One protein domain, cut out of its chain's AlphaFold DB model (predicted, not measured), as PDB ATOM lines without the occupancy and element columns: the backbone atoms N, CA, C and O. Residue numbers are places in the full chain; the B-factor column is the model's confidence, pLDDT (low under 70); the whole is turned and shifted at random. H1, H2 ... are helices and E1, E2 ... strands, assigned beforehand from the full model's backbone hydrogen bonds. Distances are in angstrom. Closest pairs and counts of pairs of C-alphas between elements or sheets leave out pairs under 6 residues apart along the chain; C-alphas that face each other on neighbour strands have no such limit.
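Overview. This is residues 16 to 94 and 101 to 206 of the 233 residues of the protein "RING-type domain-containing protein" of Picea sitchensis (UniProt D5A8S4). A small antiparallel sheet, E1, E2 and E3, has two helices, H1 and H3, crossing one of its faces; H1 is very long, and H2 folds back on it as a helical hairpin. Beside this lies a loop-rich part with the small hairpin E4 and E5, H4 and the long unnamed stretch 159 to 191, while H5 packs on H3 and H6 ends the printed part. The 185 printed residues hold six named helices and five named strands, in the order H1 H2 H3 E1 E2 E3 E4 E5 H4 H5 H6, of mixed class. The whole is compact, with a radius of gyration of the C-alphas of 18.1 A and spans of 53 by 49 by 35 A.

Arrangement. H1, residues 16 to 54, touches H2, residues 58 to 68, with its residues 47 to 51 alone; the closest C-alphas are those of Leu 47 and Gly 59, 4.3 A, and they run opposite ways at a steep tilt of 42 degrees. With residues 26 to 33 alone H1 touches H3, residues 77 to 90, closest at the C-alphas of Gly 29 and Leu 82, 6.2 A. E1, residues 103 to 107, E2, residues 114 to 120, and E3, residues 123 to 128, form a meander, each strand the antiparallel neighbour of the one before; N 105 and O 116 are 2.8 A apart and N 117 and O 125 2.9 A, within hydrogen-bond range. H1 and H3 lie on the same face of this sheet, two layers, at heights over the sheet of 10.4 A and 8.6 A, and both run across the strands. E4, residues 141 to 143, and E5, residues 149 to 151, are an antiparallel hairpin, with N 142 and O 150 at 2.9 A. The closest C-alphas of E4 and H4, residues 152 to 158, are those of Val 142 and Asn 152, 5.5 A. H5, residues 192 to 201, touches H3, closest at the C-alphas of Ala 84 and Leu 194, 5.1 A. H6, residues 203 to 206, is close to H5 but not clearly touching, with the C-alphas of Lys 199 and Trp 206 closest at 6.1 A. Every O i to N i+4 pair is within hydrogen-bond range in H1, H2, H3, H4 and H5; H6 is too short for one.

Along the chain. H1 begins at C-alpha 16 (10.743, 41.293, -45.674) and is 56.3 A long; H2 is 14.9 A, H3 20.3 A, E2 18.5 A, E3 16.8 A and H5 14.3 A. H6 ends at C-alpha 206 (43.781, 31.794, -47.969).

Size, cuts and confidence. The C-alphas farthest apart are those of His 16 and Cys 55, 57.9 A. Residues 95 to 100 are not printed, and C-alphas 94 and 101 are 15.7 A apart across this cut. The links E3 to E4 and H4 to H5 are long. The pLDDT is under 70 at residues 16 to 19, 92 to 94, 101 to 102 and 110.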
ATOM      1  N   HIS A  16      10.804  39.846 -45.880       59.22
ATOM      2  CA  HIS A  16      10.743  41.293 -45.674       59.22
ATOM      3  C   HIS A  16      11.289  41.707 -44.307       59.22
ATOM      4  O   HIS A  16      12.169  42.552 -44.276       59.22
ATOM      5  N   CYS A  17      10.883  41.055 -43.213       60.19
ATOM      6  CA  CYS A  17      11.430  41.349 -41.885       60.19
ATOM      7  C   CYS A  17      12.958  41.184 -41.845       60.19
ATOM      8  O   CYS A  17      13.652  42.067 -41.363       60.19
ATOM      9  N   PHE A  18      13.502  40.109 -42.429       62.12
ATOM     10  CA  PHE A  18      14.953  39.899 -42.476       62.12
ATOM     11  C   PHE A  18      15.689  40.904 -43.374       62.12
ATOM     12  O   PHE A  18      16.831  41.243 -43.079       62.12
ATOM     13  N   ILE A  19      15.073  41.364 -44.469       68.25
ATOM     14  CA  ILE A  19      15.659  42.399 -45.334       68.25
ATOM     15  C   ILE A  19      15.639  43.751 -44.622       68.25
ATOM     16  O   ILE A  19      16.655  44.436 -44.622       68.25
ATOM     17  N   ASP A  20      14.527  44.112 -43.986       70.81
ATOM     18  CA  ASP A  20      14.384  45.380 -43.270       70.81
ATOM     19  C   ASP A  20      15.358  45.448 -42.077       70.81
ATOM     20  O   ASP A  20      16.064  46.446 -41.924       70.81
ATOM     21  N   ASP A  21      15.498  44.359 -41.311       77.00
ATOM     22  CA  ASP A  21      16.474  44.248 -40.216       77.00
ATOM     23  C   ASP A  21      17.927  44.328 -40.726       77.00
ATOM     24  O   ASP A  21      18.791  44.951 -40.105       77.00
ATOM     25  N   TYR A  22      18.216  43.721 -41.882       77.75
ATOM     26  CA  TYR A  22      19.542  43.766 -42.502       77.75
ATOM     27  C   TYR A  22      19.894  45.166 -43.026       77.75
ATOM     28  O   TYR A  22      21.012  45.642 -42.825       77.75
ATOM     29  N   LEU A  23      18.940  45.857 -43.655       79.38
ATOM     30  CA  LEU A  23      19.106  47.243 -44.094       79.38
ATOM     31  C   LEU A  23      19.285  48.190 -42.901       79.38
ATOM     32  O   LEU A  23      20.153  49.065 -42.947       79.38
ATOM     33  N   ALA A  24      18.530  47.986 -41.817       84.06
ATOM     34  CA  ALA A  24      18.700  48.734 -40.575       84.06
ATOM     35  C   ALA A  24      20.109  48.545 -39.991       84.06
ATOM     36  O   ALA A  24      20.768  49.528 -39.660       84.06
ATOM     37  N   MET A  25      20.623  47.311 -39.961       85.25
ATOM     38  CA  MET A  25      21.990  47.015 -39.511       85.25
ATOM     39  C   MET A  25      23.061  47.708 -40.372       85.25
ATOM     40  O   MET A  25      24.037  48.243 -39.840       85.25
ATOM     41  N   ILE A  26      22.884  47.738 -41.698       83.06
ATOM     42  CA  ILE A  26      23.779  48.474 -42.608       83.06
ATOM     43  C   ILE A  26      23.780  49.967 -42.277       83.06
ATOM     44  O   ILE A  26      24.853  50.569 -42.157       83.06
ATOM     45  N   GLN A  27      22.596  50.550 -42.089       83.94
ATOM     46  CA  GLN A  27      22.453  51.959 -41.743       83.94
ATOM     47  C   GLN A  27      23.073  52.278 -40.375       83.94
ATOM     48  O   GLN A  27      23.762  53.286 -40.224       83.94
ATOM     49  N   GLU A  28      22.886  51.417 -39.375       88.44
ATOM     50  CA  GLU A  28      23.518  51.563 -38.061       88.44
ATOM     51  C   GLU A  28      25.047  51.530 -38.158       88.44
ATOM     52  O   GLU A  28      25.722  52.398 -37.599       88.44
ATOM     53  N   GLY A  29      25.608  50.594 -38.930       87.31
ATOM     54  CA  GLY A  29      27.049  50.526 -39.173       87.31
ATOM     55  C   GLY A  29      27.602  51.798 -39.827       87.31
ATOM     56  O   GLY A  29      28.667  52.292 -39.450       87.31
ATOM     57  N   GLN A  30      26.857  52.381 -40.768       83.94
ATOM     58  CA  GLN A  30      27.199  53.665 -41.390       83.94
ATOM     59  C   GLN A  30      27.126  54.826 -40.397       83.94
ATOM     60  O   GLN A  30      28.035  55.657 -40.359       83.94
ATOM     61  N   ASN A  31      26.099  54.858 -39.548       87.50
ATOM     62  CA  ASN A  31      25.963  55.869 -38.503       87.50
ATOM     63  C   ASN A  31      27.145  55.818 -37.519       87.50
ATOM     64  O   ASN A  31      27.657  56.867 -37.129       87.50
ATOM     65  N   LEU A  32      27.631  54.622 -37.163       91.19
ATOM     66  CA  LEU A  32      28.814  54.447 -36.308       91.19
ATOM     67  C   LEU A  32      30.098  54.963 -36.968       91.19
ATOM     68  O   LEU A  32      30.903  55.635 -36.323       91.19
ATOM     69  N   ILE A  33      30.274  54.697 -38.261       87.88
ATOM     70  CA  ILE A  33      31.366  55.253 -39.068       87.88
ATOM     71  C   ILE A  33      31.290  56.787 -39.057       87.88
ATOM     72  O   ILE A  33      32.241  57.453 -38.646       87.88
ATOM     73  N   ASN A  34      30.141  57.373 -39.383       86.56
ATOM     74  CA  ASN A  34      29.966  58.828 -39.377       86.56
ATOM     75  C   ASN A  34      30.219  59.438 -37.991       86.56
ATOM     76  O   ASN A  34      30.897  60.460 -37.878       86.56
ATOM     77  N   TYR A  35      29.767  58.772 -36.927       89.94
ATOM     78  CA  TYR A  35      30.061  59.164 -35.551       89.94
ATOM     79  C   TYR A  35      31.571  59.206 -35.290       89.94
ATOM     80  O   TYR A  35      32.077  60.207 -34.778       89.94
ATOM     81  N   VAL A  36      32.311  58.161 -35.670       90.38
ATOM     82  CA  VAL A  36      33.774  58.122 -35.532       90.38
ATOM     83  C   VAL A  36      34.433  59.270 -36.302       90.38
ATOM     84  O   VAL A  36      35.292  59.960 -35.746       90.38
ATOM     85  N   ALA A  37      33.993  59.538 -37.534       89.31
ATOM     86  CA  ALA A  37      34.508  60.635 -38.348       89.31
ATOM     87  C   ALA A  37      34.280  61.997 -37.673       89.31
ATOM     88  O   ALA A  37      35.240  62.728 -37.416       89.31
ATOM     89  N   MET A  38      33.035  62.310 -37.305       90.44
ATOM     90  CA  MET A  38      32.672  63.574 -36.658       90.44
ATOM     91  C   MET A  38      33.440  63.789 -35.353       90.44
ATOM     92  O   MET A  38      33.983  64.872 -35.128       90.44
ATOM     93  N   ASN A  39      33.543  62.752 -34.517       92.31
ATOM     94  CA  ASN A  39      34.262  62.843 -33.249       92.31
ATOM     95  C   ASN A  39      35.773  62.994 -33.450       92.31
ATOM     96  O   ASN A  39      36.399  63.767 -32.729       92.31
ATOM     97  N   SER A  40      36.366  62.334 -34.451       91.25
ATOM     98  CA  SER A  40      37.790  62.516 -34.762       91.25
ATOM     99  C   SER A  40      38.109  63.962 -35.176       91.25
ATOM    100  O   SER A  40      39.091  64.537 -34.701       91.25
ATOM    101  N   ILE A  41      37.234  64.588 -35.977       90.94
ATOM    102  CA  ILE A  41      37.351  65.999 -36.366       90.94
ATOM    103  C   ILE A  41      37.170  66.901 -35.147       90.94
ATOM    104  O   ILE A  41      37.971  67.811 -34.940       90.94
ATOM    105  N   ALA A  42      36.129  66.664 -34.345       94.19
ATOM    106  CA  ALA A  42      35.828  67.472 -33.169       94.19
ATOM    107  C   ALA A  42      36.985  67.454 -32.163       94.19
ATOM    108  O   ALA A  42      37.445  68.517 -31.755       94.19
ATOM    109  N   ILE A  43      37.523  66.273 -31.838       93.12
ATOM    110  CA  ILE A  43      38.709  66.135 -30.981       93.12
ATOM    111  C   ILE A  43      39.893  66.888 -31.593       93.12
ATOM    112  O   ILE A  43      40.548  67.662 -30.900       93.12
ATOM    113  N   GLY A  44      40.147  66.728 -32.896       92.25
ATOM    114  CA  GLY A  44      41.216  67.454 -33.584       92.25
ATOM    115  C   GLY A  44      41.081  68.976 -33.470       92.25
ATOM    116  O   GLY A  44      42.068  69.656 -33.187       92.25
ATOM    117  N   LYS A  45      39.862  69.505 -33.632       94.81
ATOM    118  CA  LYS A  45      39.557  70.933 -33.468       94.81
ATOM    119  C   LYS A  45      39.756  71.396 -32.025       94.81
ATOM    120  O   LYS A  45      40.410  72.407 -31.825       94.81
ATOM    121  N   ILE A  46      39.268  70.641 -31.037       96.38
ATOM    122  CA  ILE A  46      39.427  70.960 -29.607       96.38
ATOM    123  C   ILE A  46      40.907  71.038 -29.225       96.38
ATOM    124  O   ILE A  46      41.329  71.992 -28.582       96.38
ATOM    125  N   LEU A  47      41.704  70.045 -29.629       95.62
ATOM    126  CA  LEU A  47      43.130  70.014 -29.301       95.62
ATOM    127  C   LEU A  47      43.894  71.156 -29.975       95.62
ATOM    128  O   LEU A  47      44.814  71.705 -29.374       95.62
ATOM    129  N   LYS A  48      43.504  71.527 -31.200       95.81
ATOM    130  CA  LYS A  48      44.075  72.676 -31.906       95.81
ATOM    131  C   LYS A  48      43.716  73.996 -31.215       95.81
ATOM    132  O   LYS A  48      44.615  74.777 -30.932       95.81
ATOM    133  N   GLU A  49      42.440  74.200 -30.895       96.81
ATOM    134  CA  GLU A  49      41.956  75.395 -30.192       96.81
ATOM    135  C   GLU A  49      42.644  75.559 -28.830       96.81
ATOM    136  O   GLU A  49      43.057  76.655 -28.465       96.81
ATOM    137  N   TYR A  50      42.838  74.458 -28.094       97.44
ATOM    138  CA  TYR A  50      43.563  74.472 -26.824       97.44
ATOM    139  C   TYR A  50      44.981  75.036 -26.982       97.44
ATOM    140  O   TYR A  50      45.416  75.878 -26.197       97.44
ATOM    141  N   ASP A  51      45.715  74.570 -27.993       97.62
ATOM    142  CA  ASP A  51      47.078  75.034 -28.247       97.62
ATOM    143  C   ASP A  51      47.111  76.507 -28.683       97.62
ATOM    144  O   ASP A  51      48.006  77.237 -28.249       97.62
ATOM    145  N   GLU A  52      46.120  76.960 -29.457       97.12
ATOM    146  CA  GLU A  52      45.980  78.359 -29.884       97.12
ATOM    147  C   GLU A  52      45.673  79.295 -28.704       97.12
ATOM    148  O   GLU A  52      46.403  80.263 -28.483       97.12
ATOM    149  N   VAL A  53      44.660  78.979 -27.890       97.81
ATOM    150  CA  VAL A  53      44.242  79.799 -26.737       97.81
ATOM    151  C   VAL A  53      45.333  79.880 -25.669       97.81
ATOM    152  O   VAL A  53      45.546  80.934 -25.070       97.81
ATOM    153  N   HIS A  54      46.038  78.775 -25.419       97.38
ATOM    154  CA  HIS A  54      47.047  78.704 -24.362       97.38
ATOM    155  C   HIS A  54      48.479  78.953 -24.845       97.38
ATOM    156  O   HIS A  54      49.396  78.880 -24.025       97.38
ATOM    157  N   CYS A  55      48.692  79.231 -26.138       96.38
ATOM    158  CA  CYS A  55      50.026  79.362 -26.738       96.38
ATOM    159  C   CYS A  55      50.946  78.187 -26.337       96.38
ATOM    160  O   CYS A  55      52.076  78.380 -25.881       96.38
ATOM    161  N   SER A  56      50.425  76.959 -26.439       96.44
ATOM    162  CA  SER A  56      51.050  75.740 -25.907       96.44
ATOM    163  C   SER A  56      51.179  74.640 -26.968       96.44
ATOM    164  O   SER A  56      50.750  74.805 -28.105       96.44
ATOM    165  N   VAL A  57      51.788  73.511 -26.597       96.25
ATOM    166  CA  VAL A  57      51.854  72.286 -27.425       96.25
ATOM    167  C   VAL A  57      51.208  71.082 -26.729       96.25
ATOM    168  O   VAL A  57      51.470  69.924 -27.067       96.25
ATOM    169  N   ASN A  58      50.407  71.334 -25.694       96.06
ATOM    170  CA  ASN A  58      49.815  70.291 -24.866       96.06
ATOM    171  C   ASN A  58      48.714  69.521 -25.602       96.06
ATOM    172  O   ASN A  58      48.612  68.311 -25.408       96.06
ATOM    173  N   GLY A  59      47.950  70.171 -26.481       94.75
ATOM    174  CA  GLY A  59      46.983  69.522 -27.364       94.75
ATOM    175  C   GLY A  59      47.667  68.527 -28.302       94.75
ATOM    176  O   GLY A  59      47.269  67.361 -28.382       94.75
ATOM    177  N   GLN A  60      48.775  68.929 -28.931       92.12
ATOM    178  CA  GLN A  60      49.619  68.012 -29.709       92.12
ATOM    179  C   GLN A  60      50.199  66.867 -28.868       92.12
ATOM    180  O   GLN A  60      50.196  65.716 -29.310       92.12
ATOM    181  N   ASN A  61      50.694  67.147 -27.659       94.56
ATOM    182  CA  ASN A  61      51.215  66.112 -26.761       94.56
ATOM    183  C   ASN A  61      50.128  65.112 -26.355       94.56
ATOM    184  O   ASN A  61      50.375  63.905 -26.352       94.56
ATOM    185  N   PHE A  62      48.916  65.593 -26.085       94.31
ATOM    186  CA  PHE A  62      47.762  64.750 -25.808       94.31
ATOM    187  C   PHE A  62      47.406  63.877 -27.015       94.31
ATOM    188  O   PHE A  62      47.188  62.679 -26.855       94.31
ATOM    189  N   ARG A  63      47.445  64.421 -28.238       91.06
ATOM    190  CA  ARG A  63      47.252  63.625 -29.460       91.06
ATOM    191  C   ARG A  63      48.294  62.512 -29.598       91.06
ATOM    192  O   ARG A  63      47.927  61.360 -29.810       91.06
ATOM    193  N   ARG A  64      49.581  62.821 -29.403       88.88
ATOM    194  CA  ARG A  64      50.655  61.805 -29.398       88.88
ATOM    195  C   ARG A  64      50.428  60.747 -28.318       88.88
ATOM    196  O   ARG A  64      50.680  59.569 -28.547       88.88
ATOM    197  N   MET A  65      49.927  61.147 -27.148       90.00
ATOM    198  CA  MET A  65      49.567  60.219 -26.076       90.00
ATOM    199  C   MET A  65      48.410  59.294 -26.486       90.00
ATOM    200  O   MET A  65      48.488  58.097 -26.209       90.00
ATOM    201  N   LEU A  66      47.367  59.807 -27.150       88.88
ATOM    202  CA  LEU A  66      46.278  58.976 -27.679       88.88
ATOM    203  C   LEU A  66      46.807  57.939 -28.675       88.88
ATOM    204  O   LEU A  66      46.447  56.769 -28.566       88.88
ATOM    205  N   GLN A  67      47.707  58.341 -29.580       81.81
ATOM    206  CA  GLN A  67      48.364  57.440 -30.538       81.81
ATOM    207  C   GLN A  67      49.173  56.357 -29.832       81.81
ATOM    208  O   GLN A  67      48.978  55.172 -30.077       81.81
ATOM    209  N   ALA A  68      50.037  56.757 -28.896       81.44
ATOM    210  CA  ALA A  68      50.885  55.834 -28.149       81.44
ATOM    211  C   ALA A  68      50.086  54.840 -27.288       81.44
ATOM    212  O   ALA A  68      50.581  53.761 -26.969       81.44
ATOM    213  N   LYS A  69      48.863  55.205 -26.889       82.50
ATOM    214  CA  LYS A  69      47.942  54.345 -26.134       82.50
ATOM    215  C   LYS A  69      46.917  53.623 -27.014       82.50
ATOM    216  O   LYS A  69      46.094  52.902 -26.461       82.50
ATOM    217  N   HIS A  70      46.950  53.807 -28.338       78.19
ATOM    218  CA  HIS A  70      45.964  53.269 -29.288       78.19
ATOM    219  C   HIS A  70      44.513  53.621 -28.936       78.19
ATOM    220  O   HIS A  70      43.601  52.809 -29.061       78.19
ATOM    221  N   LEU A  71      44.310  54.852 -28.472       83.31
ATOM    222  CA  LEU A  71      43.003  55.410 -28.125       83.31
ATOM    223  C   LEU A  71      42.457  56.334 -29.224       83.31
ATOM    224  O   LEU A  71      41.394  56.931 -29.056       83.31
ATOM    225  N   GLU A  72      43.176  56.497 -30.338       84.38
ATOM    226  CA  GLU A  72      42.663  57.252 -31.480       84.38
ATOM    227  C   GLU A  72      41.510  56.501 -32.156       84.38
ATOM    228  O   GLU A  72      41.644  55.345 -32.554       84.38
ATOM    229  N   LEU A  73      40.382  57.193 -32.347       87.69
ATOM    230  CA  LEU A  73      39.162  56.613 -32.920       87.69
ATOM    231  C   LEU A  73      39.388  55.998 -34.310       87.69
ATOM    232  O   LEU A  73      38.849  54.935 -34.609       87.69
ATOM    233  N   LEU A  74      40.218  56.644 -35.139       87.38
ATOM    234  CA  LEU A  74      40.518  56.196 -36.504       87.38
ATOM    235  C   LEU A  74      41.421  54.954 -36.560       87.38
ATOM    236  O   LEU A  74      41.582  54.388 -37.633       87.38
ATOM    237  N   GLN A  75      41.991  54.520 -35.432       85.75
ATOM    238  CA  GLN A  75      42.814  53.308 -35.325       85.75
ATOM    239  C   GLN A  75      42.102  52.176 -34.565       85.75
ATOM    240  O   GLN A  75      42.714  51.162 -34.236       85.75
ATOM    241  N   SER A  76      40.810  52.339 -34.270       89.62
ATOM    242  CA  SER A  76      40.031  51.333 -33.552       89.62
ATOM    243  C   SER A  76      39.857  50.054 -34.386       89.62
ATOM    244  O   SER A  76      39.421  50.142 -35.538       89.62
ATOM    245  N   PRO A  77      40.072  48.852 -33.815       92.81
ATOM    246  CA  PRO A  77      39.764  47.586 -34.486       92.81
ATOM    247  C   PRO A  77      38.309  47.463 -34.936       92.81
ATOM    248  O   PRO A  77      38.017  46.818 -35.940       92.81
ATOM    249  N   TRP A  78      37.389  48.109 -34.220       93.00
ATOM    250  CA  TRP A  78      35.976  48.129 -34.590       93.00
ATOM    251  C   TRP A  78      35.725  48.919 -35.872       93.00
ATOM    252  O   TRP A  78      34.824  48.570 -36.626       93.00
ATOM    253  N   LEU A  79      36.539  49.940 -36.162       93.06
ATOM    254  CA  LEU A  79      36.456  50.643 -37.440       93.06
ATOM    255  C   LEU A  79      36.911  49.736 -38.592       93.06
ATOM    256  O   LEU A  79      36.304  49.775 -39.656       93.06
ATOM    257  N   ILE A  80      37.890  48.852 -38.359       94.12
ATOM    258  CA  ILE A  80      38.301  47.825 -39.332       94.12
ATOM    259  C   ILE A  80      37.145  46.859 -39.622       94.12
ATOM    260  O   ILE A  80      36.859  46.591 -40.787       94.12
ATOM    261  N   GLU A  81      36.456  46.366 -38.584       94.19
ATOM    262  CA  GLU A  81      35.279  45.493 -38.745       94.19
ATOM    263  C   GLU A  81      34.142  46.192 -39.487       94.19
ATOM    264  O   GLU A  81      33.598  45.623 -40.430       94.19
ATOM    265  N   LEU A  82      33.817  47.437 -39.125       92.88
ATOM    266  CA  LEU A  82      32.783  48.216 -39.810       92.88
ATOM    267  C   LEU A  82      33.138  48.457 -41.284       92.88
ATOM    268  O   LEU A  82      32.277  48.322 -42.154       92.88
ATOM    269  N   SER A  83      34.401  48.765 -41.588       92.62
ATOM    270  CA  SER A  83      34.858  48.913 -42.970       92.62
ATOM    271  C   SER A  83      34.792  47.595 -43.743       92.62
ATOM    272  O   SER A  83      34.326  47.578 -44.883       92.62
ATOM    273  N   ALA A  84      35.209  46.481 -43.138       94.00
ATOM    274  CA  ALA A  84      35.127  45.168 -43.769       94.00
ATOM    275  C   ALA A  84      33.674  44.741 -44.020       94.00
ATOM    276  O   ALA A  84      33.368  44.253 -45.109       94.00
ATOM    277  N   PHE A  85      32.781  44.997 -43.061       91.62
ATOM    278  CA  PHE A  85      31.344  44.775 -43.191       91.62
ATOM    279  C   PHE A  85      30.780  45.546 -44.386       91.62
ATOM    280  O   PHE A  85      30.200  44.938 -45.280       91.62
ATOM    281  N   GLN A  86      31.038  46.854 -44.480       88.62
ATOM    282  CA  GLN A  86      30.568  47.671 -45.606       88.62
ATOM    283  C   GLN A  86      31.056  47.160 -46.967       88.62
ATOM    284  O   GLN A  86      30.308  47.177 -47.944       88.62
ATOM    285  N   ILE A  87      32.309  46.701 -47.060       90.19
ATOM    286  CA  ILE A  87      32.829  46.114 -48.303       90.19
ATOM    287  C   ILE A  87      32.110  44.791 -48.601       90.19
ATOM    288  O   ILE A  87      31.718  44.546 -49.740       90.19
ATOM    289  N   ASN A  88      31.903  43.951 -47.584       90.38
ATOM    290  CA  ASN A  88      31.204  42.676 -47.719       90.38
ATOM    291  C   ASN A  88      29.743  42.843 -48.159       90.38
ATOM    292  O   ASN A  88      29.248  41.970 -48.877       90.38
ATOM    293  N   THR A  89      29.062  43.912 -47.727       84.38
ATOM    294  CA  THR A  89      27.660  44.183 -48.074       84.38
ATOM    295  C   THR A  89      27.502  44.794 -49.460       84.38
ATOM    296  O   THR A  89      26.540  44.454 -50.139       84.38
ATOM    297  N   LYS A  90      28.441  45.638 -49.918       77.81
ATOM    298  CA  LYS A  90      28.431  46.197 -51.287       77.81
ATOM    299  C   LYS A  90      28.533  45.127 -52.378       77.81
ATOM    300  O   LYS A  90      28.015  45.323 -53.466       77.81
ATOM    301  N   ASP A  91      29.165  43.992 -52.086       70.44
ATOM    302  CA  ASP A  91      29.242  42.847 -53.007       70.44
ATOM    303  C   ASP A  91      27.929  42.027 -53.089       70.44
ATOM    304  O   ASP A  91      27.877  41.021 -53.800       70.44
ATOM    305  N   SER A  92      26.892  42.377 -52.317       65.94
ATOM    306  CA  SER A  92      25.594  41.690 -52.312       65.94
ATOM    307  C   SER A  92      24.679  42.195 -53.436       65.94
ATOM    308  O   SER A  92      24.680  43.379 -53.744       65.94
ATOM    309  N   GLU A  93      23.836  41.319 -54.004       55.25
ATOM    310  CA  GLU A  93      22.875  41.630 -55.090       55.25
ATOM    311  C   GLU A  93      21.811  42.687 -54.725       55.25
ATOM    312  O   GLU A  93      21.051  43.132 -55.584       55.25
ATOM    313  N   TYR A  94      21.738  43.090 -53.458       55.75
ATOM    314  CA  TYR A  94      20.897  44.185 -52.994       55.75
ATOM    315  C   TYR A  94      21.711  45.485 -53.019       55.75
ATOM    316  O   TYR A  94      22.254  45.907 -51.997       55.75
ATOM    317  N   LEU A 101      27.480  57.997 -48.279       60.53
ATOM    318  CA  LEU A 101      28.149  56.964 -47.468       60.53
ATOM    319  C   LEU A 101      29.682  57.036 -47.414       60.53
ATOM    320  O   LEU A 101      30.323  57.466 -48.370       60.53
ATOM    321  N   CYS A 102      30.284  56.468 -46.344       69.56
ATOM    322  CA  CYS A 102      31.718  56.138 -46.379       69.56
ATOM    323  C   CYS A 102      32.002  55.206 -47.562       69.56
ATOM    324  O   CYS A 102      31.450  54.105 -47.699       69.56
ATOM    325  N   GLU A 103      32.948  55.626 -48.390       83.75
ATOM    326  CA  GLU A 103      33.511  54.789 -49.425       83.75
ATOM    327  C   GLU A 103      34.661  53.960 -48.839       83.75
ATOM    328  O   GLU A 103      35.810  54.402 -48.772       83.75
ATOM    329  N   CYS A 104      34.331  52.750 -48.379       88.25
ATOM    330  CA  CYS A 104      35.323  51.726 -48.066       88.25
ATOM    331  C   CYS A 104      35.735  50.951 -49.322       88.25
ATOM    332  O   CYS A 104      34.874  50.484 -50.072       88.25
ATOM    333  N   SER A 105      37.038  50.754 -49.497       90.19
ATOM    334  CA  SER A 105      37.640  49.884 -50.503       90.19
ATOM    335  C   SER A 105      38.796  49.083 -49.903       90.19
ATOM    336  O   SER A 105      39.308  49.395 -48.824       90.19
ATOM    337  N   SER A 106      39.196  48.021 -50.595       90.19
ATOM    338  CA  SER A 106      40.316  47.172 -50.193       90.19
ATOM    339  C   SER A 106      41.274  46.962 -51.355       90.19
ATOM    340  O   SER A 106      40.815  46.623 -52.449       90.19
ATOM    341  N   ASP A 107      42.574  47.083 -51.103       90.50
ATOM    342  CA  ASP A 107      43.627  46.694 -52.036       90.50
ATOM    343  C   ASP A 107      44.404  45.500 -51.472       90.50
ATOM    344  O   ASP A 107      44.939  45.541 -50.368       90.50
ATOM    345  N   PHE A 108      44.441  44.420 -52.249       85.38
ATOM    346  CA  PHE A 108      45.208  43.205 -51.964       85.38
ATOM    347  C   PHE A 108      46.163  42.851 -53.115       85.38
ATOM    348  O   PHE A 108      46.691  41.741 -53.162       85.38
ATOM    349  N   SER A 109      46.300  43.747 -54.094       74.75
ATOM    350  CA  SER A 109      47.107  43.549 -55.300       74.75
ATOM    351  C   SER A 109      48.566  43.953 -55.094       74.75
ATOM    352  O   SER A 109      49.464  43.387 -55.719       74.75
ATOM    353  N   SER A 110      48.801  44.903 -54.192       62.94
ATOM    354  CA  SER A 110      50.119  45.302 -53.726       62.94
ATOM    355  C   SER A 110      50.615  44.355 -52.624       62.94
ATOM    356  O   SER A 110      49.834  43.673 -51.960       62.94
ATOM    357  N   GLY A 111      51.934  44.300 -52.408       72.81
ATOM    358  CA  GLY A 111      52.537  43.521 -51.313       72.81
ATOM    359  C   GLY A 111      52.141  43.995 -49.905       72.81
ATOM    360  O   GLY A 111      52.604  43.419 -48.927       72.81
ATOM    361  N   GLU A 112      51.301  45.028 -49.801       85.12
ATOM    362  CA  GLU A 112      50.803  45.602 -48.560       85.12
ATOM    363  C   GLU A 112      49.261  45.598 -48.584       85.12
ATOM    364  O   GLU A 112      48.641  46.514 -49.124       85.12
ATOM    365  N   PRO A 113      48.610  44.554 -48.043       91.69
ATOM    366  CA  PRO A 113      47.155  44.461 -48.028       91.69
ATOM    367  C   PRO A 113      46.559  45.582 -47.167       91.69
ATOM    368  O   PRO A 113      46.894  45.706 -45.988       91.69
ATOM    369  N   THR A 114      45.650  46.379 -47.728       94.94
ATOM    370  CA  THR A 114      45.080  47.548 -47.044       94.94
ATOM    371  C   THR A 114      43.568  47.664 -47.205       94.94
ATOM    372  O   THR A 114      42.983  47.284 -48.220       94.94
ATOM    373  N   ILE A 115      42.916  48.230 -46.186       94.31
ATOM    374  CA  ILE A 115      41.548  48.756 -46.273       94.31
ATOM    375  C   ILE A 115      41.609  50.270 -46.127       94.31
ATOM    376  O   ILE A 115      42.231  50.784 -45.200       94.31
ATOM    377  N   THR A 116      40.926  50.979 -47.020       92.56
ATOM    378  CA  THR A 116      40.771  52.433 -46.979       92.56
ATOM    379  C   THR A 116      39.290  52.781 -46.836       92.56
ATOM    380  O   THR A 116      38.495  52.339 -47.654       92.56
ATOM    381  N   CYS A 117      38.917  53.601 -45.848       90.38
ATOM    382  CA  CYS A 117      37.575  54.203 -45.716       90.38
ATOM    383  C   CYS A 117      37.695  55.718 -45.870       90.38
ATOM    384  O   CYS A 117      38.356  56.384 -45.066       90.38
ATOM    385  N   LYS A 118      37.067  56.268 -46.911       89.19
ATOM    386  CA  LYS A 118      36.875  57.713 -47.077       89.19
ATOM    387  C   LYS A 118      35.532  58.097 -46.472       89.19
ATOM    388  O   LYS A 118      34.491  57.766 -47.026       89.19
ATOM    389  N   MET A 119      35.570  58.776 -45.332       84.25
ATOM    390  CA  MET A 119      34.371  59.144 -44.568       84.25
ATOM    391  C   MET A 119      33.911  60.571 -44.888       84.25
ATOM    392  O   MET A 119      32.734  60.884 -44.793       84.25
ATOM    393  N   SER A 120      34.851  61.450 -45.243       78.00
ATOM    394  CA  SER A 120      34.603  62.802 -45.761       78.00
ATOM    395  C   SER A 120      35.830  63.277 -46.546       78.00
ATOM    396  O   SER A 120      36.881  62.636 -46.478       78.00
ATOM    397  N   GLU A 121      35.753  64.429 -47.221       74.44
ATOM    398  CA  GLU A 121      36.908  65.018 -47.926       74.44
ATOM    399  C   GLU A 121      38.139  65.210 -47.024       74.44
ATOM    400  O   GLU A 121      39.274  65.158 -47.488       74.44
ATOM    401  N   SER A 122      37.919  65.417 -45.722       76.88
ATOM    402  CA  SER A 122      38.981  65.682 -44.746       76.88
ATOM    403  C   SER A 122      39.346  64.476 -43.874       76.88
ATOM    404  O   SER A 122      40.306  64.559 -43.109       76.88
ATOM    405  N   VAL A 123      38.590  63.370 -43.940       85.88
ATOM    406  CA  VAL A 123      38.783  62.203 -43.063       85.88
ATOM    407  C   VAL A 123      38.874  60.924 -43.879       85.88
ATOM    408  O   VAL A 123      37.888  60.437 -44.440       85.88
ATOM    409  N   LYS A 124      40.078  60.354 -43.864       89.81
ATOM    410  CA  LYS A 124      40.416  59.043 -44.409       89.81
ATOM    411  C   LYS A 124      40.971  58.178 -43.280       89.81
ATOM    412  O   LYS A 124      41.833  58.635 -42.532       89.81
ATOM    413  N   ALA A 125      40.503  56.939 -43.186       90.44
ATOM    414  CA  ALA A 125      41.128  55.896 -42.381       90.44
ATOM    415  C   ALA A 125      41.784  54.867 -43.305       90.44
ATOM    416  O   ALA A 125      41.227  54.518 -44.348       90.44
ATOM    417  N   GLU A 126      42.970  54.404 -42.924       91.75
ATOM    418  CA  GLU A 126      43.743  53.421 -43.674       91.75
ATOM    419  C   GLU A 126      44.304  52.379 -42.715       91.75
ATOM    420  O   GLU A 126      44.905  52.713 -41.692       91.75
ATOM    421  N   PHE A 127      44.074  51.113 -43.044       92.50
ATOM    422  CA  PHE A 127      44.417  49.978 -42.203       92.50
ATOM    423  C   PHE A 127      45.311  49.024 -42.973       92.50
ATOM    424  O   PHE A 127      44.869  48.416 -43.946       92.50
ATOM    425  N   ASN A 128      46.547  48.866 -42.504       93.56
ATOM    426  CA  ASN A 128      47.447  47.827 -42.983       93.56
ATOM    427  C   ASN A 128      47.046  46.482 -42.352       93.56
ATOM    428  O   ASN A 128      46.913  46.356 -41.134       93.56
ATOM    429  N   LEU A 129      46.833  45.482 -43.203       95.62
ATOM    430  CA  LEU A 129      46.383  44.139 -42.846       95.62
ATOM    431  C   LEU A 129      47.531  43.121 -42.823       95.62
ATOM    432  O   LEU A 129      47.296  41.919 -42.927       95.62
ATOM    433  N   THR A 130      48.774  43.578 -42.712       95.94
ATOM    434  CA  THR A 130      49.967  42.741 -42.574       95.94
ATOM    435  C   THR A 130      50.180  42.386 -41.112       95.94
ATOM    436  O   THR A 130      50.209  43.246 -40.233       95.94
ATOM    437  N   CYS A 131      50.369  41.101 -40.831       97.38
ATOM    438  CA  CYS A 131      50.726  40.641 -39.503       97.38
ATOM    439  C   CYS A 131      52.190  41.015 -39.212       97.38
ATOM    440  O   CYS A 131      53.083  40.551 -39.919       97.38
ATOM    441  N   PRO A 132      52.489  41.748 -38.131       96.62
ATOM    442  CA  PRO A 132      53.851  42.190 -37.805       96.62
ATOM    443  C   PRO A 132      54.785  41.044 -37.373       96.62
ATOM    444  O   PRO A 132      55.981  41.259 -37.208       96.62
ATOM    445  N   ILE A 133      54.251  39.838 -37.137       97.38
ATOM    446  CA  ILE A 133      55.029  38.666 -36.709       97.38
ATOM    447  C   ILE A 133      55.455  37.821 -37.909       97.38
ATOM    448  O   ILE A 133      56.624  37.465 -38.010       97.38
ATOM    449  N   CYS A 134      54.520  37.461 -38.794       96.25
ATOM    450  CA  CYS A 134      54.841  36.641 -39.967       96.25
ATOM    451  C   CYS A 134      55.100  37.457 -41.235       96.25
ATOM    452  O   CYS A 134      55.561  36.880 -42.208       96.25
ATOM    453  N   LEU A 135      54.832  38.767 -41.209       95.12
ATOM    454  CA  LEU A 135      54.990  39.702 -42.331       95.12
ATOM    455  C   LEU A 135      54.136  39.364 -43.566       95.12
ATOM    456  O   LEU A 135      54.360  39.913 -44.637       95.12
ATOM    457  N   ASP A 136      53.125  38.512 -43.392       94.88
ATOM    458  CA  ASP A 136      52.120  38.182 -44.403       94.88
ATOM    459  C   ASP A 136      50.775  38.839 -44.059       94.88
ATOM    460  O   ASP A 136      50.541  39.238 -42.913       94.88
ATOM    461  N   THR A 137      49.841  38.859 -45.013       95.62
ATOM    462  CA  THR A 137      48.436  39.214 -44.767       95.62
ATOM    463  C   THR A 137      47.866  38.428 -43.585       95.62
ATOM    464  O   THR A 137      47.989  37.201 -43.517       95.62
ATOM    465  N   VAL A 138      47.207  39.119 -42.656       96.81
ATOM    466  CA  VAL A 138      46.659  38.520 -41.434       96.81
ATOM    467  C   VAL A 138      45.742  37.332 -41.741       96.81
ATOM    468  O   VAL A 138      44.920  37.359 -42.654       96.81
ATOM    469  N   PHE A 139      45.880  36.268 -40.954       96.75
ATOM    470  CA  PHE A 139      45.138  35.020 -41.107       96.75
ATOM    471  C   PHE A 139      44.421  34.683 -39.803       96.75
ATOM    472  O   PHE A 139      45.053  34.621 -38.747       96.75
ATOM    473  N   TYR A 140      43.099  34.499 -39.873       97.19
ATOM    474  CA  TYR A 140      42.210  34.552 -38.703       97.19
ATOM    475  C   TYR A 140      42.524  35.781 -37.827       97.19
ATOM    476  O   TYR A 140      43.065  35.628 -36.730       97.19
ATOM    477  N   PRO A 141      42.271  36.999 -38.340       97.88
ATOM    478  CA  PRO A 141      42.695  38.240 -37.704       97.88
ATOM    479  C   PRO A 141      42.179  38.381 -36.270       97.88
ATOM    480  O   PRO A 141      40.999  38.165 -35.982       97.88
ATOM    481  N   VAL A 142      43.081  38.792 -35.383       97.88
ATOM    482  CA  VAL A 142      42.788  39.158 -33.999       97.88
ATOM    483  C   VAL A 142      43.413  40.512 -33.693       97.88
ATOM    484  O   VAL A 142      44.598  40.729 -33.953       97.88
ATOM    485  N   ALA A 143      42.621  41.423 -33.141       96.94
ATOM    486  CA  ALA A 143      43.123  42.655 -32.558       96.94
ATOM    487  C   ALA A 143      43.270  42.472 -31.046       96.94
ATOM    488  O   ALA A 143      42.357  41.976 -30.391       96.94
ATOM    489  N   LEU A 144      44.412  42.852 -30.477       96.00
ATOM    490  CA  LEU A 144      44.588  42.869 -29.021       96.00
ATOM    491  C   LEU A 144      43.832  44.060 -28.406       96.00
ATOM    492  O   LEU A 144      43.460  44.991 -29.113       96.00
ATOM    493  N   GLY A 145      43.680  44.088 -27.080       92.94
ATOM    494  CA  GLY A 145      43.040  45.202 -26.362       92.94
ATOM    495  C   GLY A 145      43.718  46.563 -26.571       92.94
ATOM    496  O   GLY A 145      43.096  47.603 -26.404       92.94
ATOM    497  N   CYS A 146      44.986  46.570 -26.994       92.62
ATOM    498  CA  CYS A 146      45.701  47.774 -27.425       92.62
ATOM    499  C   CYS A 146      45.538  48.085 -28.924       92.62
ATOM    500  O   CYS A 146      46.366  48.787 -29.483       92.62
ATOM    501  N   GLY A 147      44.581  47.482 -29.624       92.44
ATOM    502  CA  GLY A 147      44.281  47.756 -31.031       92.44
ATOM    503  C   GLY A 147      45.177  47.077 -32.076       92.44
ATOM    504  O   GLY A 147      44.796  46.996 -33.239       92.44
ATOM    505  N   HIS A 148      46.341  46.547 -31.695       94.88
ATOM    506  CA  HIS A 148      47.265  45.923 -32.646       94.88
ATOM    507  C   HIS A 148      46.746  44.608 -33.232       94.88
ATOM    508  O   HIS A 148      46.295  43.731 -32.495       94.88
ATOM    509  N   LEU A 149      46.891  44.474 -34.552       96.56
ATOM    510  CA  LEU A 149      46.352  43.391 -35.366       96.56
ATOM    511  C   LEU A 149      47.399  42.302 -35.650       96.56
ATOM    512  O   LEU A 149      48.531  42.591 -36.037       96.56
ATOM    513  N   PHE A 150      47.009  41.038 -35.494       98.12
ATOM    514  CA  PHE A 150      47.858  39.868 -35.722       98.12
ATOM    515  C   PHE A 150      47.059  38.715 -36.344       98.12
ATOM    516  O   PHE A 150      45.828  38.694 -36.304       98.12
ATOM    517  N   CYS A 151      47.758  37.699 -36.855       98.19
ATOM    518  CA  CYS A 151      47.162  36.371 -37.021       98.19
ATOM    519  C   CYS A 151      46.863  35.760 -35.644       98.19
ATOM    520  O   CYS A 151      47.685  35.900 -34.733       98.19
ATOM    521  N   ASN A 152      45.770  35.002 -35.509       97.38
ATOM    522  CA  ASN A 152      45.455  34.309 -34.253       97.38
ATOM    523  C   ASN A 152      46.608  33.407 -33.778       97.38
ATOM    524  O   ASN A 152      47.047  33.505 -32.638       97.38
ATOM    525  N   SER A 153      47.166  32.582 -34.672       96.31
ATOM    526  CA  SER A 153      48.281  31.683 -34.335       96.31
ATOM    527  C   SER A 153      49.536  32.440 -33.892       96.31
ATOM    528  O   SER A 153      50.188  32.045 -32.927       96.31
ATOM    529  N   CYS A 154      49.857  33.557 -34.551       97.94
ATOM    530  CA  CYS A 154      50.985  34.409 -34.180       97.94
ATOM    531  C   CYS A 154      50.788  35.058 -32.806       97.94
ATOM    532  O   CYS A 154      51.729  35.120 -32.016       97.94
ATOM    533  N   ALA A 155      49.576  35.523 -32.508       97.75
ATOM    534  CA  ALA A 155      49.269  36.146 -31.231       97.75
ATOM    535  C   ALA A 155      49.263  35.128 -30.077       97.75
ATOM    536  O   ALA A 155      49.856  35.400 -29.033       97.75
ATOM    537  N   CYS A 156      48.699  33.931 -30.285       96.62
ATOM    538  CA  CYS A 156      48.792  32.817 -29.335       96.62
ATOM    539  C   CYS A 156      50.253  32.433 -29.052       96.62
ATOM    540  O   CYS A 156      50.661  32.356 -27.895       96.62
ATOM    541  N   ALA A 157      51.077  32.287 -30.097       95.38
ATOM    542  CA  ALA A 157      52.500  31.994 -29.941       95.38
ATOM    543  C   ALA A 157      53.238  33.093 -29.154       95.38
ATOM    544  O   ALA A 157      54.002  32.787 -28.240       95.38
ATOM    545  N   ALA A 158      52.968  34.371 -29.445       96.44
ATOM    546  CA  ALA A 158      53.548  35.497 -28.712       96.44
ATOM    547  C   ALA A 158      53.135  35.526 -27.229       96.44
ATOM    548  O   ALA A 158      53.923  35.930 -26.374       96.44
ATOM    549  N   ALA A 159      51.922  35.068 -26.915       96.38
ATOM    550  CA  ALA A 159      51.435  34.915 -25.549       96.38
ATOM    551  C   ALA A 159      51.917  33.625 -24.854       96.38
ATOM    552  O   ALA A 159      51.660  33.457 -23.663       96.38
ATOM    553  N   SER A 160      52.623  32.735 -25.567       94.50
ATOM    554  CA  SER A 160      52.955  31.374 -25.109       94.50
ATOM    555  C   SER A 160      51.717  30.563 -24.712       94.50
ATOM    556  O   SER A 160      51.718  29.871 -23.696       94.50
ATOM    557  N   VAL A 161      50.656  30.685 -25.510       94.06
ATOM    558  CA  VAL A 161      49.360  30.029 -25.310       94.06
ATOM    559  C   VAL A 161      49.099  29.050 -26.459       94.06
ATOM    560  O   VAL A 161      49.260  29.435 -27.624       94.06
ATOM    561  N   PRO A 162      48.694  27.801 -26.178       90.62
ATOM    562  CA  PRO A 162      48.204  26.882 -27.198       90.62
ATOM    563  C   PRO A 162      46.976  27.448 -27.928       90.62
ATOM    564  O   PRO A 162      46.105  28.078 -27.332       90.62
ATOM    565  N   ILE A 163      46.893  27.253 -29.248       89.31
ATOM    566  CA  ILE A 163      45.815  27.843 -30.066       89.31
ATOM    567  C   ILE A 163      44.429  27.344 -29.625       89.31
ATOM    568  O   ILE A 163      43.461  28.097 -29.695       89.31
ATOM    569  N   ASP A 164      44.347  26.094 -29.178       87.69
ATOM    570  CA  ASP A 164      43.149  25.408 -28.697       87.69
ATOM    571  C   ASP A 164      42.649  25.916 -27.338       87.69
ATOM    572  O   ASP A 164      41.439  25.963 -27.128       87.69
ATOM    573  N   GLU A 165      43.542  26.367 -26.453       90.38
ATOM    574  CA  GLU A 165      43.149  27.059 -25.216       90.38
ATOM    575  C   GLU A 165      42.582  28.458 -25.504       90.38
ATOM    576  O   GLU A 165      41.693  28.943 -24.802       90.38
ATOM    577  N   GLY A 166      43.064  29.082 -26.580       90.56
ATOM    578  CA  GLY A 166      42.602  30.375 -27.062       90.56
ATOM    579  C   GLY A 166      43.333  31.553 -26.420       90.56
ATOM    580  O   GLY A 166      43.619  31.590 -25.231       90.56
ATOM    581  N   ILE A 167      43.588  32.583 -27.225       94.56
ATOM    582  CA  ILE A 167      44.428  33.741 -26.881       94.56
ATOM    583  C   ILE A 167      44.083  34.439 -25.549       94.56
ATOM    584  O   ILE A 167      44.965  34.987 -24.889       94.56
ATOM    585  N   LYS A 168      42.816  34.401 -25.122       94.62
ATOM    586  CA  LYS A 168      42.347  35.061 -23.896       94.62
ATOM    587  C   LYS A 168      42.832  34.389 -22.608       94.62
ATOM    588  O   LYS A 168      42.738  35.008 -21.554       94.62
ATOM    589  N   THR A 169      43.371  33.167 -22.672       94.56
ATOM    590  CA  THR A 169      43.977  32.481 -21.514       94.56
ATOM    591  C   THR A 169      45.405  32.952 -21.222       94.56
ATOM    592  O   THR A 169      46.025  32.513 -20.250       94.56
ATOM    593  N   ALA A 170      45.934  33.874 -22.033       94.94
ATOM    594  CA  ALA A 170      47.247  34.464 -21.839       94.94
ATOM    595  C   ALA A 170      47.440  35.028 -20.428       94.94
ATOM    596  O   ALA A 170      46.571  35.686 -19.852       94.94
ATOM    597  N   LYS A 171      48.646  34.828 -19.891       94.19
ATOM    598  CA  LYS A 171      49.031  35.379 -18.587       94.19
ATOM    599  C   LYS A 171      48.897  36.911 -18.610       94.19
ATOM    600  O   LYS A 171      49.345  37.525 -19.576       94.19
ATOM    601  N   PRO A 172      48.435  37.563 -17.525       92.31
ATOM    602  CA  PRO A 172      48.309  39.026 -17.472       92.31
ATOM    603  C   PRO A 172      49.617  39.788 -17.749       92.31
ATOM    604  O   PRO A 172      49.603  40.928 -18.204       92.31
ATOM    605  N   LEU A 173      50.763  39.151 -17.492       93.69
ATOM    606  CA  LEU A 173      52.097  39.704 -17.741       93.69
ATOM    607  C   LEU A 173      52.537  39.619 -19.211       93.69
ATOM    608  O   LEU A 173      53.546  40.233 -19.563       93.69
ATOM    609  N   ALA A 174      51.824  38.871 -20.059       95.25
ATOM    610  CA  ALA A 174      52.105  38.799 -21.487       95.25
ATOM    611  C   ALA A 174      51.908  40.180 -22.126       95.25
ATOM    612  O   ALA A 174      50.936  40.888 -21.841       95.25
ATOM    613  N   LYS A 175      52.859  40.574 -22.976       96.19
ATOM    614  CA  LYS A 175      52.939  41.919 -23.554       96.19
ATOM    615  C   LYS A 175      52.693  41.896 -25.053       96.19
ATOM    616  O   LYS A 175      53.148  40.984 -25.737       96.19
ATOM    617  N   CYS A 176      52.034  42.935 -25.562       96.00
ATOM    618  CA  CYS A 176      51.912  43.160 -27.000       96.00
ATOM    619  C   CYS A 176      53.304  43.158 -27.668       96.00
ATOM    620  O   CYS A 176      54.173  43.912 -27.221       96.00
ATOM    621  N   PRO A 177      53.516  42.414 -28.766       96.50
ATOM    622  CA  PRO A 177      54.776  42.439 -29.515       96.50
ATOM    623  C   PRO A 177      55.146  43.809 -30.100       96.50
ATOM    624  O   PRO A 177      56.327  44.067 -30.316       96.50
ATOM    625  N   ILE A 178      54.164  44.695 -30.320       94.19
ATOM    626  CA  ILE A 178      54.393  46.033 -30.881       94.19
ATOM    627  C   ILE A 178      54.566  47.084 -29.772       94.19
ATOM    628  O   ILE A 178      55.666  47.595 -29.580       94.19
ATOM    629  N   CYS A 179      53.518  47.400 -28.995       92.94
ATOM    630  CA  CYS A 179      53.586  48.474 -27.983       92.94
ATOM    631  C   CYS A 179      54.098  48.034 -26.606       92.94
ATOM    632  O   CYS A 179      54.250  48.868 -25.716       92.94
ATOM    633  N   ARG A 180      54.341  46.735 -26.388       94.19
ATOM    634  CA  ARG A 180      54.787  46.162 -25.102       94.19
ATOM    635  C   ARG A 180      53.830  46.376 -23.920       94.19
ATOM    636  O   ARG A 180      54.206  46.096 -22.780       94.19
ATOM    637  N   GLN A 181      52.596  46.818 -24.167       92.81
ATOM    638  CA  GLN A 181      51.560  46.922 -23.141       92.81
ATOM    639  C   GLN A 181      51.181  45.522 -22.636       92.81
ATOM    640  O   GLN A 181      50.957  44.612 -23.435       92.81
ATOM    641  N   ALA A 182      51.153  45.347 -21.313       94.19
ATOM    642  CA  ALA A 182      50.766  44.098 -20.657       94.19
ATOM    643  C   ALA A 182      49.237  43.966 -20.554       94.19
ATOM    644  O   ALA A 182      48.524  44.965 -20.623       94.19
ATOM    645  N   GLY A 183      48.742  42.739 -20.382       92.31
ATOM    646  CA  GLY A 183      47.320  42.454 -20.146       92.31
ATOM    647  C   GLY A 183      46.415  42.563 -21.376       92.31
ATOM    648  O   GLY A 183      45.241  42.231 -21.302       92.31
ATOM    649  N   VAL A 184      46.952  42.957 -22.533       94.44
ATOM    650  CA  VAL A 184      46.163  43.251 -23.745       94.44
ATOM    651  C   VAL A 184      45.537  42.024 -24.412       94.44
ATOM    652  O   VAL A 184      44.688  42.167 -25.285       94.44
ATOM    653  N   PHE A 185      45.981  40.820 -24.060       96.00
ATOM    654  CA  PHE A 185      45.495  39.580 -24.668       96.00
ATOM    655  C   PHE A 185      44.119  39.162 -24.134       96.00
ATOM    656  O   PHE A 185      43.345  38.565 -24.874       96.00
ATOM    657  N   ALA A 186      43.781  39.517 -22.889       93.94
ATOM    658  CA  ALA A 186      42.475  39.208 -22.301       93.94
ATOM    659  C   ALA A 186      41.328  39.910 -23.055       93.94
ATOM    660  O   ALA A 186      40.281  39.313 -23.317       93.94
ATOM    661  N   ASP A 187      41.583  41.144 -23.492       92.44
ATOM    662  CA  ASP A 187      40.629  41.998 -24.207       92.44
ATOM    663  C   ASP A 187      40.716  41.849 -25.734       92.44
ATOM    664  O   ASP A 187      40.258  42.712 -26.482       92.44
ATOM    665  N   SER A 188      41.327  40.771 -26.234       95.25
ATOM    666  CA  SER A 188      41.450  40.561 -27.675       95.25
ATOM    667  C   SER A 188      40.090  40.328 -28.348       95.25
ATOM    668  O   SER A 188      39.226  39.628 -27.803       95.25
ATOM    669  N   VAL A 189      39.943  40.824 -29.573       95.19
ATOM    670  CA  VAL A 189      38.744  40.704 -30.407       95.19
ATOM    671  C   VAL A 189      39.101  39.996 -31.712       95.19
ATOM    672  O   VAL A 189      40.027  40.396 -32.416       95.19
ATOM    673  N   HIS A 190      38.353  38.945 -32.048       96.94
ATOM    674  CA  HIS A 190      38.420  38.327 -33.372       96.94
ATOM    675  C   HIS A 190      37.621  39.160 -34.369       96.94
ATOM    676  O   HIS A 190      36.458  39.466 -34.120       96.94
ATOM    677  N   LEU A 191      38.242  39.495 -35.498       97.38
ATOM    678  CA  LEU A 191      37.649  40.352 -36.522       97.38
ATOM    679  C   LEU A 191      36.956  39.471 -37.580       97.38
ATOM    680  O   LEU A 191      37.601  38.937 -38.489       97.38
ATOM    681  N   ALA A 192      35.661  39.213 -37.390       96.69
ATOM    682  CA  ALA A 192      34.898  38.237 -38.165       96.69
ATOM    683  C   ALA A 192      34.599  38.718 -39.592       96.69
ATOM    684  O   ALA A 192      34.760  37.943 -40.541       96.69
ATOM    685  N   GLU A 193      34.228  39.986 -39.750       95.50
ATOM    686  CA  GLU A 193      33.943  40.588 -41.051       95.50
ATOM    687  C   GLU A 193      35.215  40.760 -41.872       95.50
ATOM    688  O   GLU A 193      35.234  40.441 -43.066       95.50
ATOM    689  N   LEU A 194      36.321  41.144 -41.228       96.69
ATOM    690  CA  LEU A 194      37.630  41.171 -41.871       96.69
ATOM    691  C   LEU A 194      38.050  39.768 -42.326       96.69
ATOM    692  O   LEU A 194      38.500  39.579 -43.455       96.69
ATOM    693  N   ASN A 195      37.875  38.761 -41.473       97.19
ATOM    694  CA  ASN A 195      38.158  37.369 -41.817       97.19
ATOM    695  C   ASN A 195      37.325  36.890 -43.019       97.19
ATOM    696  O   ASN A 195      37.843  36.194 -43.896       97.19
ATOM    697  N   LEU A 196      36.044  37.260 -43.081       95.75
ATOM    698  CA  LEU A 196      35.176  36.952 -44.216       95.75
ATOM    699  C   LEU A 196      35.642  37.666 -45.492       95.75
ATOM    700  O   LEU A 196      35.728  37.032 -46.547       95.75
ATOM    701  N   LEU A 197      35.992  38.948 -45.389       95.25
ATOM    702  CA  LEU A 197      36.492  39.746 -46.504       95.25
ATOM    703  C   LEU A 197      37.770  39.134 -47.091       95.25
ATOM    704  O   LEU A 197      37.857  38.915 -48.301       95.25
ATOM    705  N   LEU A 198      38.729  38.768 -46.237       95.12
ATOM    706  CA  LEU A 198      39.985  38.129 -46.639       95.12
ATOM    707  C   LEU A 198      39.750  36.794 -47.356       95.12
ATOM    708  O   LEU A 198      40.348  36.534 -48.400       95.12
ATOM    709  N   LYS A 199      38.822  35.967 -46.861       94.38
ATOM    710  CA  LYS A 199      38.419  34.719 -47.535       94.38
ATOM    711  C   LYS A 199      37.829  34.965 -48.922       94.38
ATOM    712  O   LYS A 199      38.058  34.165 -49.831       94.38
ATOM    713  N   LYS A 200      37.049  36.039 -49.090       92.75
ATOM    714  CA  LYS A 200      36.408  36.390 -50.364       92.75
ATOM    715  C   LYS A 200      37.408  36.952 -51.376       92.75
ATOM    716  O   LYS A 200      37.400  36.504 -52.523       92.75
ATOM    717  N   ARG A 201      38.256  37.898 -50.961       92.12
ATOM    718  CA  ARG A 201      39.169  38.646 -51.844       92.12
ATOM    719  C   ARG A 201      40.485  37.913 -52.114       92.12
ATOM    720  O   ARG A 201      40.984  37.965 -53.232       92.12
ATOM    721  N   CYS A 202      40.997  37.148 -51.151       90.94
ATOM    722  CA  CYS A 202      42.307  36.492 -51.229       90.94
ATOM    723  C   CYS A 202      42.191  34.957 -51.256       90.94
ATOM    724  O   CYS A 202      42.888  34.260 -50.521       90.94
ATOM    725  N   LYS A 203      41.310  34.395 -52.097       93.00
ATOM    726  CA  LYS A 203      40.992  32.948 -52.101       93.00
ATOM    727  C   LYS A 203      42.210  32.030 -52.266       93.00
ATOM    728  O   LYS A 203      42.253  30.982 -51.624       93.00
ATOM    729  N   GLY A 204      43.151  32.387 -53.145       93.38
ATOM    730  CA  GLY A 204      44.374  31.610 -53.396       93.38
ATOM    731  C   GLY A 204      45.262  31.563 -52.156       93.38
ATOM    732  O   GLY A 204      45.403  30.506 -51.542       93.38
ATOM    733  N   TYR A 205      45.714  32.744 -51.720       93.06
ATOM    734  CA  TYR A 205      46.470  32.929 -50.480       93.06
ATOM    735  C   TYR A 205      45.810  32.237 -49.280       93.06
ATOM    736  O   TYR A 205      46.466  31.512 -48.539       93.06
ATOM    737  N   TRP A 206      44.491  32.387 -49.102       94.62
ATOM    738  CA  TRP A 206      43.781  31.794 -47.969       94.62
ATOM    739  C   TRP A 206      43.871  30.264 -47.947       94.62
ATOM    740  O   TRP A 206      44.064  29.664 -46.889       94.62
TER     741      TRP A 206